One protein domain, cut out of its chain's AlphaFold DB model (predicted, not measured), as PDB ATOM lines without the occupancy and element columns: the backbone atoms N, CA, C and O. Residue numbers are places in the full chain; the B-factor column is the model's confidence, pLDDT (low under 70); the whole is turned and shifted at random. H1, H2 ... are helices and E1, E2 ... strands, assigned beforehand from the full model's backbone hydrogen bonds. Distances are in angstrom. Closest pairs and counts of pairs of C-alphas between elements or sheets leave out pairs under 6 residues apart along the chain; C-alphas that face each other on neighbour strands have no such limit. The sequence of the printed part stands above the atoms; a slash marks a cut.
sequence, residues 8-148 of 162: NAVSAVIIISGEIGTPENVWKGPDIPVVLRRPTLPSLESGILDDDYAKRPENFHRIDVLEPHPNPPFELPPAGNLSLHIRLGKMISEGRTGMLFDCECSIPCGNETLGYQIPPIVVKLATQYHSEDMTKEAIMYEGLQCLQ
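This is residues 8 to 148 of the 162 residues of an uncharacterized protein of Lentinula edodes (UniProt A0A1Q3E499). With little regular structure, a curling five-strand sheet has one helix grazing it beside E5; residues 51 to 67 stick out. The 141 printed residues hold E1 to E5, then H1; class and sheet, ordered E2 E1 E3 E4 E5, are mixed. It is loose, radius of gyration of the C-alphas 18.2 A, spanning 52 by 41 by 23 A.

Find C-alpha 10 at (36.069, 25.255, 32.832); E1 runs to residue 17. E2 is residues 34 to 37, E3 82 to 95, 29.9 A long, E4 98 to 106, E5 122 to 126. H1, 131 to 143, ends at (54.165, 23.820, 26.650).

E1 and E3 are parallel, N 14 to O 84 2.8 A. E3 E4 E5 are a meander of antiparallel neighbours, N 87 to O 104 2.9 A. H1 only grazes the sheet, C-alphas 126 and 134 6.3 A apart; its O i to N i+4 pairs are within hydrogen-bond range.

The printed part has no cut; the E2 to E3 link is long. Look for pLDDT under 70 at residues 44 to 80, among others.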
ATOM      1  N   ASN A   8      38.733  27.792  28.722       65.69
ATOM      2  CA  ASN A   8      39.855  27.791  29.651       65.69
ATOM      3  C   ASN A   8      39.470  28.027  31.127       65.69
ATOM      4  O   ASN A   8      40.261  27.681  32.000       65.69
ATOM      5  N   ALA A   9      38.284  28.565  31.429       70.00
ATOM      6  CA  ALA A   9      37.762  28.737  32.788       70.00
ATOM      7  C   ALA A   9      36.922  27.538  33.279       70.00
ATOM      8  O   ALA A   9      36.447  27.548  34.419       70.00
ATOM      9  N   VAL A  10      36.750  26.500  32.452       81.25
ATOM     10  CA  VAL A  10      36.069  25.255  32.832       81.25
ATOM     11  C   VAL A  10      36.953  24.467  33.803       81.25
ATOM     12  O   VAL A  10      38.074  24.073  33.475       81.25
ATOM     13  N   SER A  11      36.448  24.227  35.012       84.69
ATOM     14  CA  SER A  11      37.114  23.412  36.039       84.69
ATOM     15  C   SER A  11      36.525  22.015  36.177       84.69
ATOM     16  O   SER A  11      37.170  21.129  36.750       84.69
ATOM     17  N   ALA A  12      35.328  21.794  35.634       88.06
ATOM     18  CA  ALA A  12      34.699  20.486  35.603       88.06
ATOM     19  C   ALA A  12      33.997  20.209  34.271       88.06
ATOM     20  O   ALA A  12      33.305  21.061  33.719       88.06
ATOM     21  N   VAL A  13      34.128  18.976  33.801       89.38
ATOM     22  CA  VAL A  13      33.373  18.430  32.674       89.38
ATOM     23  C   VAL A  13      32.471  17.330  33.209       89.38
ATOM     24  O   VAL A  13      32.923  16.463  33.950       89.38
ATOM     25  N   ILE A  14      31.192  17.373  32.858       90.12
ATOM     26  CA  ILE A  14      30.193  16.409  33.303       90.12
ATOM     27  C   ILE A  14      29.683  15.664  32.074       90.12
ATOM     28  O   ILE A  14      28.966  16.232  31.251       90.12
ATOM     29  N   ILE A  15      30.057  14.395  31.947       88.94
ATOM     30  CA  ILE A  15      29.562  13.517  30.889       88.94
ATOM     31  C   ILE A  15      28.195  13.003  31.331       88.94
ATOM     32  O   ILE A  15      28.099  12.213  32.269       88.94
ATOM     33  N   ILE A  16      27.138  13.479  30.677       86.38
ATOM     34  CA  ILE A  16      25.748  13.175  31.061       86.38
ATOM     35  C   ILE A  16      25.129  12.039  30.238       86.38
ATOM     36  O   ILE A  16      24.152  11.441  30.668       86.38
ATOM     37  N   SER A  17      25.665  11.759  29.047       83.25
ATOM     38  CA  SER A  17      25.224  10.665  28.174       83.25
ATOM     39  C   SER A  17      26.226  10.444  27.042       83.25
ATOM     40  O   SER A  17      26.975  11.359  26.699       83.25
ATOM     41  N   GLY A  18      26.175   9.286  26.394       79.38
ATOM     42  CA  GLY A  18      26.894   9.026  25.149       79.38
ATOM     43  C   GLY A  18      27.169   7.546  24.951       79.38
ATOM     44  O   GLY A  18      26.889   6.755  25.844       79.38
ATOM     45  N   GLU A  19      27.707   7.168  23.801       76.31
ATOM     46  CA  GLU A  19      28.104   5.789  23.516       76.31
ATOM     47  C   GLU A  19      29.626   5.742  23.311       76.31
ATOM     48  O   GLU A  19      30.170   6.473  22.488       76.31
ATOM     49  N   ILE A  20      30.332   4.922  24.093       72.06
ATOM     50  CA  ILE A  20      31.790   4.757  24.027       72.06
ATOM     51  C   ILE A  20      32.101   3.339  23.568       72.06
ATOM     52  O   ILE A  20      31.591   2.382  24.137       72.06
ATOM     53  N   GLY A  21      32.995   3.200  22.598       64.00
ATOM     54  CA  GLY A  21      33.487   1.904  22.135       64.00
ATOM     55  C   GLY A  21      33.136   1.628  20.679       64.00
ATOM     56  O   GLY A  21      32.551   2.459  19.984       64.00
ATOM     57  N   THR A  22      33.563   0.467  20.195       64.06
ATOM     58  CA  THR A  22      33.324   0.037  18.816       64.06
ATOM     59  C   THR A  22      31.890  -0.479  18.665       64.06
ATOM     60  O   THR A  22      31.275  -0.847  19.666       64.06
ATOM     61  N   PRO A  23      31.341  -0.582  17.439       65.50
ATOM     62  CA  PRO A  23      30.004  -1.148  17.217       65.50
ATOM     63  C   PRO A  23      29.797  -2.540  17.837       65.50
ATOM     64  O   PRO A  23      28.670  -2.928  18.128       65.50
ATOM     65  N   GLU A  24      30.885  -3.284  18.038       63.31
ATOM     66  CA  GLU A  24      30.889  -4.634  18.604       63.31
ATOM     67  C   GLU A  24      30.928  -4.637  20.142       63.31
ATOM     68  O   GLU A  24      30.561  -5.630  20.767       63.31
ATOM     69  N   ASN A  25      31.345  -3.529  20.762       63.84
ATOM     70  CA  ASN A  25      31.445  -3.376  22.210       63.84
ATOM     71  C   ASN A  25      31.108  -1.934  22.623       63.84
ATOM     72  O   ASN A  25      31.982  -1.143  22.985       63.84
ATOM     73  N   VAL A  26      29.820  -1.592  22.512       71.50
ATOM     74  CA  VAL A  26      29.293  -0.257  22.818       71.50
ATOM     75  C   VAL A  26      28.925  -0.161  24.298       71.50
ATOM     76  O   VAL A  26      27.948  -0.756  24.756       71.50
ATOM     77  N   TRP A  27      29.665   0.648  25.046       68.94
ATOM     78  CA  TRP A  27      29.256   1.127  26.359       68.94
ATOM     79  C   TRP A  27      28.282   2.293  26.198       68.94
ATOM     80  O   TRP A  27      28.646   3.354  25.692       68.94
ATOM     81  N   LYS A  28      27.039   2.121  26.647       66.56
ATOM     82  CA  LYS A  28      25.989   3.146  26.561       66.56
ATOM     83  C   LYS A  28      26.061   4.157  27.693       66.56
ATOM     84  O   LYS A  28      25.095   4.333  28.426       66.56
ATOM     85  N   GLY A  29      27.194   4.831  27.824       62.75
ATOM     86  CA  GLY A  29      27.292   5.939  28.760       62.75
ATOM     87  C   GLY A  29      27.174   5.461  30.207       62.75
ATOM     88  O   GLY A  29      26.944   4.282  30.485       62.75
ATOM     89  N   PRO A  30      27.338   6.365  31.170       61.12
ATOM     90  CA  PRO A  30      27.090   6.015  32.548       61.12
ATOM     91  C   PRO A  30      25.601   6.256  32.856       61.12
ATOM     92  O   PRO A  30      25.056   7.295  32.488       61.12
ATOM     93  N   ASP A  31      24.948   5.343  33.585       63.88
ATOM     94  CA  ASP A  31      23.585   5.567  34.121       63.88
ATOM     95  C   ASP A  31      23.527   6.787  35.068       63.88
ATOM     96  O   ASP A  31      22.460   7.309  35.392       63.88
ATOM     97  N   ILE A  32      24.699   7.238  35.527       73.69
ATOM     98  CA  ILE A  32      24.915   8.350  36.449       73.69
ATOM     99  C   ILE A  32      25.900   9.330  35.798       73.69
ATOM    100  O   ILE A  32      26.968   8.895  35.373       73.69
ATOM    101  N   PRO A  33      25.629  10.647  35.769       83.38
ATOM    102  CA  PRO A  33      26.566  11.623  35.222       83.38
ATOM    103  C   PRO A  33      27.982  11.487  35.797       83.38
ATOM    104  O   PRO A  33      28.181  11.485  37.013       83.38
ATOM    105  N   VAL A  34      28.976  11.411  34.914       87.50
ATOM    106  CA  VAL A  34      30.388  11.293  35.285       87.50
ATOM    107  C   VAL A  34      31.003  12.680  35.378       87.50
ATOM    108  O   VAL A  34      31.033  13.417  34.396       87.50
ATOM    109  N   VAL A  35      31.523  13.032  36.552       90.06
ATOM    110  CA  VAL A  35      32.166  14.329  36.797       90.06
ATOM    111  C   VAL A  35      33.682  14.181  36.718       90.06
ATOM    112  O   VAL A  35      34.296  13.532  37.562       90.06
ATOM    113  N   LEU A  36      34.288  14.842  35.738       91.25
ATOM    114  CA  LEU A  36      35.729  14.960  35.561       91.25
ATOM    115  C   LEU A  36      36.182  16.350  36.005       91.25
ATOM    116  O   LEU A  36      35.521  17.354  35.732       91.25
ATOM    117  N   ARG A  37      37.316  16.430  36.699       90.62
ATOM    118  CA  ARG A  37      37.885  17.689  37.199       90.62
ATOM    119  C   ARG A  37      39.180  17.993  36.470       90.62
ATOM    120  O   ARG A  37      39.922  17.075  36.127       90.62
ATOM    121  N   ARG A  38      39.460  19.278  36.268       88.25
ATOM    122  CA  ARG A  38      40.742  19.731  35.729       88.25
ATOM    123  C   ARG A  38      41.823  19.604  36.811       88.25
ATOM    124  O   ARG A  38      41.717  20.307  37.819       88.25
ATOM    125  N   PRO A  39      42.822  18.717  36.664       87.25
ATOM    126  CA  PRO A  39      43.916  18.643  37.617       87.25
ATOM    127  C   PRO A  39      44.900  19.796  37.386       87.25
ATOM    128  O   PRO A  39      44.894  20.447  36.341       87.25
ATOM    129  N   THR A  40      45.767  20.035  38.367       83.81
ATOM    130  CA  THR A  40      46.988  20.813  38.131       83.81
ATOM    131  C   THR A  40      47.959  19.922  37.371       83.81
ATOM    132  O   THR A  40      48.283  18.834  37.850       83.81
ATOM    133  N   LEU A  41      48.373  20.353  36.181       80.69
ATOM    134  CA  LEU A  41      49.388  19.634  35.428       80.69
ATOM    135  C   LEU A  41      50.767  19.911  36.037       80.69
ATOM    136  O   LEU A  41      51.026  21.020  36.512       80.69
ATOM    137  N   PRO A  42      51.653  18.909  36.065       78.06
ATOM    138  CA  PRO A  42      53.040  19.150  36.402       78.06
ATOM    139  C   PRO A  42      53.714  19.973  35.299       78.06
ATOM    140  O   PRO A  42      53.426  19.804  34.116       78.06
ATOM    141  N   SER A  43      54.630  20.858  35.698       70.25
ATOM    142  CA  SER A  43      55.405  21.677  34.764       70.25
ATOM    143  C   SER A  43      56.240  20.809  33.825       70.25
ATOM    144  O   SER A  43      56.771  19.784  34.248       70.25
ATOM    145  N   LEU A  44      56.480  21.283  32.601       66.88
ATOM    146  CA  LEU A  44      57.355  20.620  31.625       66.88
ATOM    147  C   LEU A  44      58.746  20.264  32.197       66.88
ATOM    148  O   LEU A  44      59.321  19.232  31.867       66.88
ATOM    149  N   GLU A  45      59.253  21.094  33.110       65.75
ATOM    150  CA  GLU A  45      60.549  20.933  33.782       65.75
ATOM    151  C   GLU A  45      60.587  19.798  34.819       65.75
ATOM    152  O   GLU A  45      61.655  19.456  35.320       65.75
ATOM    153  N   SER A  46      59.449  19.180  35.150       64.75
ATOM    154  CA  SER A  46      59.371  18.159  36.202       64.75
ATOM    155  C   SER A  46      59.919  16.789  35.781       64.75
ATOM    156  O   SER A  46      59.812  15.837  36.551       64.75
ATOM    157  N   GLY A  47      60.439  16.654  34.555       61.56
ATOM    158  CA  GLY A  47      61.039  15.414  34.052       61.56
ATOM    159  C   GLY A  47      60.049  14.276  33.779       61.56
ATOM    160  O   GLY A  47      60.470  13.140  33.612       61.56
ATOM    161  N   ILE A  48      58.740  14.553  33.732       62.12
ATOM    162  CA  ILE A  48      57.695  13.541  33.457       62.12
ATOM    163  C   ILE A  48      57.673  13.125  31.983       62.12
ATOM    164  O   ILE A  48      57.276  12.008  31.647       62.12
ATOM    165  N   LEU A  49      58.150  14.002  31.104       60.75
ATOM    166  CA  LEU A  49      58.521  13.647  29.742       60.75
ATOM    167  C   LEU A  49      59.898  12.984  29.778       60.75
ATOM    168  O   LEU A  49      60.877  13.532  29.274       60.75
ATOM    169  N   ASP A  50      59.992  11.839  30.447       58.69
ATOM    170  CA  ASP A  50      61.228  11.066  30.523       58.69
ATOM    171  C   ASP A  50      61.435  10.297  29.210       58.69
ATOM    172  O   ASP A  50      61.522   9.074  29.169       58.69
ATOM    173  N   ASP A  51      61.444  11.031  28.099       57.34
ATOM    174  CA  ASP A  51      61.756  10.476  26.802       57.34
ATOM    175  C   ASP A  51      63.271  10.540  26.640       57.34
ATOM    176  O   ASP A  51      63.873  11.613  26.524       57.34
ATOM    177  N   ASP A  52      63.893   9.367  26.534       55.66
ATOM    178  CA  ASP A  52      65.286   9.191  26.103       55.66
ATOM    179  C   ASP A  52      65.621   9.982  24.816       55.66
ATOM    180  O   ASP A  52      66.788  10.220  24.505       55.66
ATOM    181  N   TYR A  53      64.602  10.437  24.081       53.09
ATOM    182  CA  TYR A  53      64.687  11.335  22.932       53.09
ATOM    183  C   TYR A  53      65.238  12.736  23.267       53.09
ATOM    184  O   TYR A  53      66.033  13.273  22.493       53.09
ATOM    185  N   ALA A  54      64.867  13.315  24.416       49.72
ATOM    186  CA  ALA A  54      65.348  14.625  24.878       49.72
ATOM    187  C   ALA A  54      66.758  14.553  25.497       49.72
ATOM    188  O   ALA A  54      67.467  15.554  25.568       49.72
ATOM    189  N   LYS A  55      67.185  13.355  25.919       49.19
ATOM    190  CA  LYS A  55      68.493  13.099  26.543       49.19
ATOM    191  C   LYS A  55      69.617  12.843  25.534       49.19
ATOM    192  O   LYS A  55      70.773  12.714  25.935       49.19
ATOM    193  N   ARG A  56      69.313  12.759  24.230       52.00
ATOM    194  CA  ARG A  56      70.324  12.529  23.190       52.00
ATOM    195  C   ARG A  56      71.133  13.807  22.921       52.00
ATOM    196  O   ARG A  56      70.565  14.780  22.428       52.00
ATOM    197  N   PRO A  57      72.456  13.817  23.180       54.59
ATOM    198  CA  PRO A  57      73.292  15.009  23.000       54.59
ATOM    199  C   PRO A  57      73.329  15.510  21.544       54.59
ATOM    200  O   PRO A  57      73.517  16.697  21.299       54.59
ATOM    201  N   GLU A  58      73.083  14.625  20.581       54.44
ATOM    202  CA  GLU A  58      72.981  14.912  19.143       54.44
ATOM    203  C   GLU A  58      71.689  15.634  18.707       54.44
ATOM    204  O   GLU A  58      71.644  16.163  17.602       54.44
ATOM    205  N   ASN A  59      70.675  15.746  19.577       48.66
ATOM    206  CA  ASN A  59      69.461  16.525  19.306       48.66
ATOM    207  C   ASN A  59      69.566  17.996  19.759       48.66
ATOM    208  O   ASN A  59      68.658  18.781  19.496       48.66
ATOM    209  N   PHE A  60      70.687  18.408  20.367       48.47
ATOM    210  CA  PHE A  60      71.014  19.819  20.618       48.47
ATOM    211  C   PHE A  60      71.538  20.506  19.348       48.47
ATOM    212  O   PHE A  60      72.562  21.195  19.356       48.47
ATOM    213  N   HIS A  61      70.835  20.360  18.227       50.25
ATOM    214  CA  HIS A  61      70.958  21.386  17.208       50.25
ATOM    215  C   HIS A  61      70.286  22.629  17.778       50.25
ATOM    216  O   HIS A  61      69.099  22.608  18.087       50.25
ATOM    217  N   ARG A  62      71.078  23.691  17.983       46.41
ATOM    218  CA  ARG A  62      70.584  25.057  18.182       46.41
ATOM    219  C   ARG A  62      69.687  25.365  16.986       46.41
ATOM    220  O   ARG A  62      70.169  25.856  15.974       46.41
ATOM    221  N   ILE A  63      68.415  24.989  17.077       51.38
ATOM    222  CA  ILE A  63      67.378  25.519  16.211       51.38
ATOM    223  C   ILE A  63      67.458  27.014  16.456       51.38
ATOM    224  O   ILE A  63      67.429  27.444  17.613       51.38
ATOM    225  N   ASP A  64      67.677  27.763  15.379       47.28
ATOM    226  CA  ASP A  64      67.603  29.212  15.370       47.28
ATOM    227  C   ASP A  64      66.386  29.609  16.197       47.28
ATOM    228  O   ASP A  64      65.245  29.324  15.824       47.28
ATOM    229  N   VAL A  65      66.650  30.156  17.386       52.66
ATOM    230  CA  VAL A  65      65.624  30.598  18.322       52.66
ATOM    231  C   VAL A  65      65.003  31.815  17.660       52.66
ATOM    232  O   VAL A  65      65.428  32.944  17.883       52.66
ATOM    233  N   LEU A  66      64.058  31.570  16.754       49.69
ATOM    234  CA  LEU A  66      63.144  32.587  16.282       49.69
ATOM    235  C   LEU A  66      62.509  33.156  17.540       49.69
ATOM    236  O   LEU A  66      61.930  32.410  18.337       49.69
ATOM    237  N   GLU A  67      62.697  34.458  17.751       49.53
ATOM    238  CA  GLU A  67      62.052  35.152  18.855       49.53
ATOM    239  C   GLU A  67      60.563  34.795  18.822       49.53
ATOM    240  O   GLU A  67      59.966  34.828  17.737       49.53
ATOM    241  N   PRO A  68      59.973  34.375  19.957       53.34
ATOM    242  CA  PRO A  68      58.585  33.956  19.975       53.34
ATOM    243  C   PRO A  68      57.753  35.089  19.382       53.34
ATOM    244  O   PRO A  68      57.755  36.207  19.902       53.34
ATOM    245  N   HIS A  69      57.083  34.806  18.257       50.09
ATOM    246  CA  HIS A  69      56.080  35.705  17.699       50.09
ATOM    247  C   HIS A  69      55.190  36.179  18.848       50.09
ATOM    248  O   HIS A  69      54.861  35.347  19.699       50.09
ATOM    249  N   PRO A  70      54.847  37.481  18.912       49.53
ATOM    250  CA  PRO A  70      54.227  38.075  20.090       49.53
ATOM    251  C   PRO A  70      53.096  37.174  20.558       49.53
ATOM    252  O   PRO A  70      52.153  36.946  19.799       49.53
ATOM    253  N   ASN A  71      53.267  36.613  21.761       49.91
ATOM    254  CA  ASN A  71      52.347  35.642  22.332       49.91
ATOM    255  C   ASN A  71      50.937  36.226  22.207       49.91
ATOM    256  O   ASN A  71      50.652  37.243  22.849       49.91
ATOM    257  N   PRO A  72      50.046  35.639  21.389       52.84
ATOM    258  CA  PRO A  72      48.652  35.999  21.509       52.84
ATOM    259  C   PRO A  72      48.257  35.690  22.961       52.84
ATOM    260  O   PRO A  72      48.745  34.695  23.507       52.84
ATOM    261  N   PRO A  73      47.480  36.560  23.629       51.94
ATOM    262  CA  PRO A  73      47.248  36.474  25.065       51.94
ATOM    263  C   PRO A  73      46.445  35.208  25.346       51.94
ATOM    264  O   PRO A  73      45.218  35.198  25.285       51.94
ATOM    265  N   PHE A  74      47.153  34.110  25.574       54.19
ATOM    266  CA  PHE A  74      46.555  32.806  25.782       54.19
ATOM    267  C   PHE A  74      46.947  32.208  27.111       54.19
ATOM    268  O   PHE A  74      46.525  31.079  27.332       54.19
ATOM    269  N   GLU A  75      47.657  32.937  27.991       52.75
ATOM    270  CA  GLU A  75      47.799  32.533  29.391       52.75
ATOM    271  C   GLU A  75      46.432  32.076  29.891       52.75
ATOM    272  O   GLU A  75      45.448  32.826  29.890       52.75
ATOM    273  N   LEU A  76      46.344  30.782  30.192       51.25
ATOM    274  CA  LEU A  76      45.103  30.201  30.655       51.25
ATOM    275  C   LEU A  76      44.882  30.818  32.042       51.25
ATOM    276  O   LEU A  76      45.748  30.657  32.904       51.25
ATOM    277  N   PRO A  77      43.775  31.542  32.282       53.41
ATOM    278  CA  PRO A  77      43.462  31.987  33.623       53.41
ATOM    279  C   PRO A  77      43.343  30.750  34.527       53.41
ATOM    280  O   PRO A  77      43.053  29.650  34.032       53.41
ATOM    281  N   PRO A  78      43.545  30.906  35.845       58.59
ATOM    282  CA  PRO A  78      43.348  29.820  36.795       58.59
ATOM    283  C   PRO A  78      42.001  29.131  36.563       58.59
ATOM    284  O   PRO A  78      41.023  29.794  36.204       58.59
ATOM    285  N   ALA A  79      41.949  27.811  36.771       59.72
ATOM    286  CA  ALA A  79      40.708  27.052  36.661       59.72
ATOM    287  C   ALA A  79      39.593  27.772  37.439       59.72
ATOM    288  O   ALA A  79      39.706  27.987  38.645       59.72
ATOM    289  N   GLY A  80      38.551  28.196  36.723       66.00
ATOM    290  CA  GLY A  80      37.452  28.961  37.296       66.00
ATOM    291  C   GLY A  80      36.422  28.066  37.983       66.00
ATOM    292  O   GLY A  80      36.685  26.931  38.373       66.00
ATOM    293  N   ASN A  81      35.191  28.559  38.082       73.31
ATOM    294  CA  ASN A  81      34.093  27.849  38.751       73.31
ATOM    295  C   ASN A  81      33.082  27.269  37.748       73.31
ATOM    296  O   ASN A  81      31.966  26.917  38.129       73.31
ATOM    297  N   LEU A  82      33.440  27.231  36.459       79.44
ATOM    298  CA  LEU A  82      32.536  26.822  35.392       79.44
ATOM    299  C   LEU A  82      32.572  25.310  35.197       79.44
ATOM    300  O   LEU A  82      33.637  24.690  35.156       79.44
ATOM    301  N   SER A  83      31.385  24.745  35.018       86.19
ATOM    302  CA  SER A  83      31.199  23.352  34.637       86.19
ATOM    303  C   SER A  83      30.603  23.293  33.239       86.19
ATOM    304  O   SER A  83      29.765  24.127  32.894       86.19
ATOM    305  N   LEU A  84      31.007  22.297  32.460       88.50
ATOM    306  CA  LEU A  84      30.473  22.035  31.131       88.50
ATOM    307  C   LEU A  84      29.795  20.665  31.105       88.50
ATOM    308  O   LEU A  84      30.407  19.672  31.490       88.50
ATOM    309  N   HIS A  85      28.543  20.602  30.662       90.44
ATOM    310  CA  HIS A  85      27.879  19.340  30.352       90.44
ATOM    311  C   HIS A  85      28.265  18.905  28.947       90.44
ATOM    312  O   HIS A  85      28.224  19.706  28.013       90.44
ATOM    313  N   ILE A  86      28.620  17.633  28.803       91.38
ATOM    314  CA  ILE A  86      28.995  17.050  27.524       91.38
ATOM    315  C   ILE A  86      28.175  15.787  27.281       91.38
ATOM    316  O   ILE A  86      28.054  14.920  28.151       91.38
ATOM    317  N   ARG A  87      27.627  15.684  26.071       90.56
ATOM    318  CA  ARG A  87      27.065  14.450  25.522       90.56
ATOM    319  C   ARG A  87      28.009  13.954  24.442       90.56
ATOM    320  O   ARG A  87      28.221  14.662  23.461       90.56
ATOM    321  N   LEU A  88      28.592  12.774  24.633       90.50
ATOM    322  CA  LEU A  88      29.441  12.168  23.608       90.50
ATOM    323  C   LEU A  88      28.539  11.655  22.489       90.50
ATOM    324  O   LEU A  88      27.568  10.948  22.767       90.50
ATOM    325  N   GLY A  89      28.837  12.035  21.253       88.62
ATOM    326  CA  GLY A  89      28.120  11.527  20.096       88.62
ATOM    327  C   GLY A  89      28.907  10.413  19.414       88.62
ATOM    328  O   GLY A  89      29.316   9.437  20.043       88.62
ATOM    329  N   LYS A  90      29.091  10.535  18.104       88.50
ATOM    330  CA  LYS A  90      29.763   9.551  17.270       88.50
ATOM    331  C   LYS A  90      31.273   9.542  17.529       88.50
ATOM    332  O   LYS A  90      31.945  10.576  17.536       88.50
ATOM    333  N   MET A  91      31.833   8.335  17.611       89.31
ATOM    334  CA  MET A  91      33.278   8.141  17.516       89.31
ATOM    335  C   MET A  91      33.785   8.580  16.135       89.31
ATOM    336  O   MET A  91      33.367   8.069  15.092       89.31
ATOM    337  N   ILE A  92      34.707   9.535  16.139       92.56
ATOM    338  CA  ILE A  92      35.372  10.065  14.949       92.56
ATOM    339  C   ILE A  92      36.543   9.161  14.564       92.56
ATOM    340  O   ILE A  92      36.749   8.881  13.385       92.56
ATOM    341  N   SER A  93      37.336   8.739  15.550       91.00
ATOM    342  CA  SER A  93      38.567   7.985  15.322       91.00
ATOM    343  C   SER A  93      38.992   7.219  16.573       91.00
ATOM    344  O   SER A  93      38.697   7.631  17.693       91.00
ATOM    345  N   GLU A  94      39.732   6.136  16.372       89.69
ATOM    346  CA  GLU A  94      40.391   5.362  17.416       89.69
ATOM    347  C   GLU A  94      41.889   5.307  17.116       89.69
ATOM    348  O   GLU A  94      42.311   5.078  15.981       89.69
ATOM    349  N   GLY A  95      42.698   5.546  18.141       89.06
ATOM    350  CA  GLY A  95      44.145   5.423  18.086       89.06
ATOM    351  C   GLY A  95      44.671   4.640  19.280       89.06
ATOM    352  O   GLY A  95      43.935   4.262  20.187       89.06
ATOM    353  N   ARG A  96      45.991   4.436  19.306       87.88
ATOM    354  CA  ARG A  96      46.663   3.619  20.328       87.88
ATOM    355  C   ARG A  96      46.328   4.036  21.766       87.88
ATOM    356  O   ARG A  96      46.091   3.181  22.606       87.88
ATOM    357  N   THR A  97      46.343   5.338  22.046       89.06
ATOM    358  CA  THR A  97      46.221   5.880  23.412       89.06
ATOM    359  C   THR A  97      44.823   6.397  23.741       89.06
ATOM    360  O   THR A  97      44.575   6.837  24.863       89.06
ATOM    361  N   GLY A  98      43.898   6.389  22.780       90.75
ATOM    362  CA  GLY A  98      42.574   6.937  23.013       90.75
ATOM    363  C   GLY A  98      41.666   6.984  21.798       90.75
ATOM    364  O   GLY A  98      42.074   6.751  20.663       90.75
ATOM    365  N   MET A  99      40.420   7.341  22.073       92.12
ATOM    366  CA  MET A  99      39.332   7.466  21.111       92.12
ATOM    367  C   MET A  99      38.884   8.927  21.037       92.12
ATOM    368  O   MET A  99      38.800   9.606  22.061       92.12
ATOM    369  N   LEU A 100      38.597   9.411  19.832       93.00
ATOM    370  CA  LEU A 100      38.067  10.744  19.567       93.00
ATOM    371  C   LEU A 100      36.570  10.670  19.294       93.00
ATOM    372  O   LEU A 100      36.128   9.874  18.468       93.00
ATOM    373  N   PHE A 101      35.815  11.556  19.929       92.69
ATOM    374  CA  PHE A 101      34.370  11.677  19.790       92.69
ATOM    375  C   PHE A 101      33.998  13.101  19.400       92.69
ATOM    376  O   PHE A 101      34.623  14.065  19.859       92.69
ATOM    377  N   ASP A 102      32.956  13.235  18.582       92.19
ATOM    378  CA  ASP A 102      32.207  14.484  18.557       92.19
ATOM    379  C   ASP A 102      31.430  14.634  19.877       92.19
ATOM    380  O   ASP A 102      31.276  13.684  20.661       92.19
ATOM    381  N   CYS A 103      30.989  15.851  20.173       91.19
ATOM    382  CA  CYS A 103      30.167  16.053  21.348       91.19
ATOM    383  C   CYS A 103      29.254  17.268  21.250       91.19
ATOM    384  O   CYS A 103      29.580  18.283  20.633       91.19
ATOM    385  N   GLU A 104      28.113  17.164  21.922       91.00
ATOM    386  CA  GLU A 104      27.246  18.300  22.204       91.00
ATOM    387  C   GLU A 104      27.611  18.864  23.572       91.00
ATOM    388  O   GLU A 104      27.724  18.128  24.556       91.00
ATOM    389  N   CYS A 105      27.774  20.181  23.633       89.56
ATOM    390  CA  CYS A 105      28.162  20.885  24.843       89.56
ATOM    391  C   CYS A 105      27.039  21.802  25.304       89.56
ATOM    392  O   CYS A 105      26.457  22.537  24.507       89.56
ATOM    393  N   SER A 106      26.759  21.793  26.602       86.69
ATOM    394  CA  SER A 106      25.797  22.701  27.215       86.69
ATOM    395  C   SER A 106      26.284  23.186  28.574       86.69
ATOM    396  O   SER A 106      27.144  22.585  29.220       86.69
ATOM    397  N   ILE A 107      25.754  24.324  29.003       82.06
ATOM    398  CA  ILE A 107      26.037  24.887  30.319       82.06
ATOM    399  C   ILE A 107      24.989  24.322  31.296       82.06
ATOM    400  O   ILE A 107      23.806  24.315  30.949       82.06
ATOM    401  N   PRO A 108      25.378  23.841  32.494       74.69
ATOM    402  CA  PRO A 108      24.428  23.368  33.498       74.69
ATOM    403  C   PRO A 108      23.381  24.433  33.852       74.69
ATOM    404  O   PRO A 108      23.699  25.628  33.915       74.69
ATOM    405  N   CYS A 109      22.155  23.987  34.147       66.56
ATOM    406  CA  CYS A 109      21.064  24.873  34.547       66.56
ATOM    407  C   CYS A 109      21.467  25.745  35.748       66.56
ATOM    408  O   CYS A 109      22.066  25.258  36.708       66.56
ATOM    409  N   GLY A 110      21.144  27.038  35.686       62.97
ATOM    410  CA  GLY A 110      21.547  28.041  36.687       62.97
ATOM    411  C   GLY A 110      22.737  28.929  36.295       62.97
ATOM    412  O   GLY A 110      22.912  29.984  36.897       62.97
ATOM    413  N   ASN A 111      23.491  28.573  35.246       61.75
ATOM    414  CA  ASN A 111      24.544  29.414  34.644       61.75
ATOM    415  C   ASN A 111      24.151  29.950  33.247       61.75
ATOM    416  O   ASN A 111      24.978  30.461  32.493       61.75
ATOM    417  N   GLU A 112      22.873  29.821  32.890       62.56
ATOM    418  CA  GLU A 112      22.305  30.096  31.560       62.56
ATOM    419  C   GLU A 112      22.333  31.587  31.189       62.56
ATOM    420  O   GLU A 112      22.401  31.952  30.015       62.56
ATOM    421  N   THR A 113      22.345  32.462  32.196       55.56
ATOM    422  CA  THR A 113      22.383  33.928  32.056       55.56
ATOM    423  C   THR A 113      23.663  34.460  31.419       55.56
ATOM    424  O   THR A 113      23.720  35.632  31.057       55.56
ATOM    425  N   LEU A 114      24.688  33.620  31.264       64.31
ATOM    426  CA  LEU A 114      25.975  34.040  30.728       64.31
ATOM    427  C   LEU A 114      25.972  34.202  29.194       64.31
ATOM    428  O   LEU A 114      26.861  34.858  28.650       64.31
ATOM    429  N   GLY A 115      24.967  33.647  28.500       65.69
ATOM    430  CA  GLY A 115      24.774  33.836  27.056       65.69
ATOM    431  C   GLY A 115      25.958  33.373  26.204       65.69
ATOM    432  O   GLY A 115      26.180  33.913  25.121       65.69
ATOM    433  N   TYR A 116      26.753  32.428  26.715       72.94
ATOM    434  CA  TYR A 116      27.990  32.037  26.065       72.94
ATOM    435  C   TYR A 116      27.757  31.104  24.872       72.94
ATOM    436  O   TYR A 116      27.034  30.114  24.976       72.94
ATOM    437  N   GLN A 117      28.446  31.370  23.765       76.19
ATOM    438  CA  GLN A 117      28.583  30.440  22.651       76.19
ATOM    439  C   GLN A 117      29.743  29.481  22.915       76.19
ATOM    440  O   GLN A 117      30.839  29.896  23.293       76.19
ATOM    441  N   ILE A 118      29.503  28.190  22.711       79.25
ATOM    442  CA  ILE A 118      30.530  27.157  22.828       79.25
ATOM    443  C   ILE A 118      30.965  26.802  21.403       79.25
ATOM    444  O   ILE A 118      30.098  26.458  20.593       79.25
ATOM    445  N   PRO A 119      32.261  26.893  21.055       82.38
ATOM    446  CA  PRO A 119      32.710  26.454  19.743       82.38
ATOM    447  C   PRO A 119      32.460  24.950  19.571       82.38
ATOM    448  O   PRO A 119      32.421  24.219  20.562       82.38
ATOM    449  N   PRO A 120      32.354  24.449  18.330       85.12
ATOM    450  CA  PRO A 120      32.410  23.016  18.084       85.12
ATOM    451  C   PRO A 120      33.697  22.439  18.686       85.12
ATOM    452  O   PRO A 120      34.797  22.880  18.341       85.12
ATOM    453  N   ILE A 121      33.561  21.479  19.599       89.88
ATOM    454  CA  ILE A 121      34.691  20.802  20.235       89.88
ATOM    455  C   ILE A 121      34.570  19.287  20.091       89.88
ATOM    456  O   ILE A 121      33.487  18.734  19.904       89.88
ATOM    457  N   VAL A 122      35.719  18.628  20.179       93.12
ATOM    458  CA  VAL A 122      35.849  17.170  20.189       93.12
ATOM    459  C   VAL A 122      36.435  16.733  21.522       93.12
ATOM    460  O   VAL A 122      37.186  17.483  22.152       93.12
ATOM    461  N   VAL A 123      36.114  15.514  21.943       93.62
ATOM    462  CA  VAL A 123      36.648  14.922  23.172       93.62
ATOM    463  C   VAL A 123      37.545  13.750  22.817       93.62
ATOM    464  O   VAL A 123      37.139  12.847  22.089       93.62
ATOM    465  N   LYS A 124      38.758  13.751  23.370       94.81
ATOM    466  CA  LYS A 124      39.641  12.587  23.372       94.81
ATOM    467  C   LYS A 124      39.529  11.880  24.714       94.81
ATOM    468  O   LYS A 124      39.757  12.494  25.752       94.81
ATOM    469  N   LEU A 125      39.196  10.597  24.692       92.00
ATOM    470  CA  LEU A 125      39.162   9.748  25.877       92.00
ATOM    471  C   LEU A 125      40.327   8.774  25.844       92.00
ATOM    472  O   LEU A 125      40.583   8.156  24.814       92.00
ATOM    473  N   ALA A 126      41.020   8.633  26.972       91.69
ATOM    474  CA  ALA A 126      42.092   7.659  27.098       91.69
ATOM    475  C   ALA A 126      41.523   6.237  27.031       91.69
ATOM    476  O   ALA A 126      40.479   5.946  27.621       91.69
ATOM    477  N   THR A 127      42.221   5.351  26.328       87.00
ATOM    478  CA  THR A 127      41.965   3.911  26.416       87.00
ATOM    479  C   THR A 127      42.447   3.374  27.769       87.00
ATOM    480  O   THR A 127      43.154   4.052  28.525       87.00
ATOM    481  N   GLN A 128      42.022   2.158  28.119       84.56
ATOM    482  CA  GLN A 128      42.390   1.541  29.392       84.56
ATOM    483  C   GLN A 128      43.919   1.512  29.550       84.56
ATOM    484  O   GLN A 128      44.625   1.113  28.631       84.56
ATOM    485  N   TYR A 129      44.413   1.931  30.719       86.94
ATOM    486  CA  TYR A 129      45.843   2.012  31.060       86.94
ATOM    487  C   TYR A 129      46.671   3.080  30.317       86.94
ATOM    488  O   TYR A 129      47.879   3.135  30.515       86.94
ATOM    489  N   HIS A 130      46.044   3.980  29.549       89.50
ATOM    490  CA  HIS A 130      46.728   5.064  28.822       89.50
ATOM    491  C   HIS A 130      46.488   6.466  29.416       89.50
ATOM    492  O   HIS A 130      46.650   7.485  28.742       89.50
ATOM    493  N   SER A 131      46.100   6.556  30.693       88.75
ATOM    494  CA  SER A 131      45.894   7.845  31.373       88.75
ATOM    495  C   SER A 131      47.185   8.662  31.502       88.75
ATOM    496  O   SER A 131      47.151   9.891  31.413       88.75
ATOM    497  N   GLU A 132      48.330   7.997  31.670       88.88
ATOM    498  CA  GLU A 132      49.639   8.653  31.734       88.88
ATOM    499  C   GLU A 132      50.026   9.269  30.384       88.88
ATOM    500  O   GLU A 132      50.441  10.426  30.338       88.88
ATOM    501  N   ASP A 133      49.802   8.554  29.277       90.06
ATOM    502  CA  ASP A 133      50.016   9.090  27.927       90.06
ATOM    503  C   ASP A 133      49.155  10.335  27.683       90.06
ATOM    504  O   ASP A 133      49.635  11.332  27.145       90.06
ATOM    505  N   MET A 134      47.897  10.312  28.140       91.31
ATOM    506  CA  MET A 134      47.004  11.470  28.044       91.31
ATOM    507  C   MET A 134      47.501  12.658  28.878       91.31
ATOM    508  O   MET A 134      47.357  13.810  28.474       91.31
ATOM    509  N   THR A 135      48.117  12.383  30.029       90.31
ATOM    510  CA  THR A 135      48.710  13.410  30.893       90.31
ATOM    511  C   THR A 135      49.931  14.036  30.221       90.31
ATOM    512  O   THR A 135      50.044  15.258  30.179       90.31
ATOM    513  N   LYS A 136      50.813  13.223  29.624       89.56
ATOM    514  CA  LYS A 136      51.969  13.701  28.847       89.56
ATOM    515  C   LYS A 136      51.530  14.558  27.663       89.56
ATOM    516  O   LYS A 136      52.077  15.636  27.449       89.56
ATOM    517  N   GLU A 137      50.500  14.130  26.935       90.50
ATOM    518  CA  GLU A 137      49.916  14.914  25.844       90.50
ATOM    519  C   GLU A 137      49.362  16.258  26.339       90.50
ATOM    520  O   GLU A 137      49.610  17.290  25.716       90.50
ATOM    521  N   ALA A 138      48.678  16.280  27.485       90.06
ATOM    522  CA  ALA A 138      48.177  17.513  28.087       90.06
ATOM    523  C   ALA A 138      49.303  18.488  28.478       90.06
ATOM    524  O   ALA A 138      49.201  19.679  28.183       90.06
ATOM    525  N   ILE A 139      50.388  17.983  29.077       88.25
ATOM    526  CA  ILE A 139      51.592  18.769  29.407       88.25
ATOM    527  C   ILE A 139      52.209  19.358  28.133       88.25
ATOM    528  O   ILE A 139      52.574  20.533  28.097       88.25
ATOM    529  N   MET A 140      52.286  18.570  27.057       88.38
ATOM    530  CA  MET A 140      52.800  19.046  25.770       88.38
ATOM    531  C   MET A 140      51.933  20.165  25.190       88.38
ATOM    532  O   MET A 140      52.470  21.156  24.701       88.38
ATOM    533  N   TYR A 141      50.604  20.064  25.272       88.25
ATOM    534  CA  TYR A 141      49.728  21.158  24.851       88.25
ATOM    535  C   TYR A 141      49.972  22.439  25.659       88.25
ATOM    536  O   TYR A 141      50.006  23.517  25.064       88.25
ATOM    537  N   GLU A 142      50.174  22.343  26.975       84.00
ATOM    538  CA  GLU A 142      50.505  23.497  27.821       84.00
ATOM    539  C   GLU A 142      51.841  24.139  27.413       84.00
ATOM    540  O   GLU A 142      51.910  25.354  27.243       84.00
ATOM    541  N   GLY A 143      52.870  23.331  27.137       82.88
ATOM    542  CA  GLY A 143      54.165  23.820  26.650       82.88
ATOM    543  C   GLY A 143      54.129  24.409  25.230       82.88
ATOM    544  O   GLY A 143      54.911  25.300  24.910       82.88
ATOM    545  N   LEU A 144      53.211  23.949  24.373       85.44
ATOM    546  CA  LEU A 144      53.076  24.373  22.970       85.44
ATOM    547  C   LEU A 144      51.966  25.415  22.753       85.44
ATOM    548  O   LEU A 144      51.442  25.560  21.645       85.44
ATOM    549  N   GLN A 145      51.599  26.157  23.797       80.88
ATOM    550  CA  GLN A 145      50.514  27.139  23.784       80.88
ATOM    551  C   GLN A 145      50.615  28.164  22.643       80.88
ATOM    552  O   GLN A 145      49.595  28.512  22.047       80.88
ATOM    553  N   CYS A 146      51.827  28.601  22.286       78.56
ATOM    554  CA  CYS A 146      52.054  29.554  21.195       78.56
ATOM    555  C   CYS A 146      51.732  28.991  19.796       78.56
ATOM    556  O   CYS A 146      51.473  29.760  18.873       78.56
ATOM    557  N   LEU A 147      51.709  27.663  19.629       81.88
ATOM    558  CA  LEU A 147      51.412  26.994  18.357       81.88
ATOM    559  C   LEU A 147      49.931  26.617  18.212       81.88
ATOM    560  O   LEU A 147      49.470  26.299  17.105       81.88
ATOM    561  N   GLN A 148      49.182  26.626  19.318       85.88
ATOM    562  CA  GLN A 148      47.788  26.202  19.347       85.88
ATOM    563  C   GLN A 148      46.872  27.137  18.553       85.88
ATOM    564  O   GLN A 148      46.869  28.358  18.707       85.88
TER     565      GLN A 148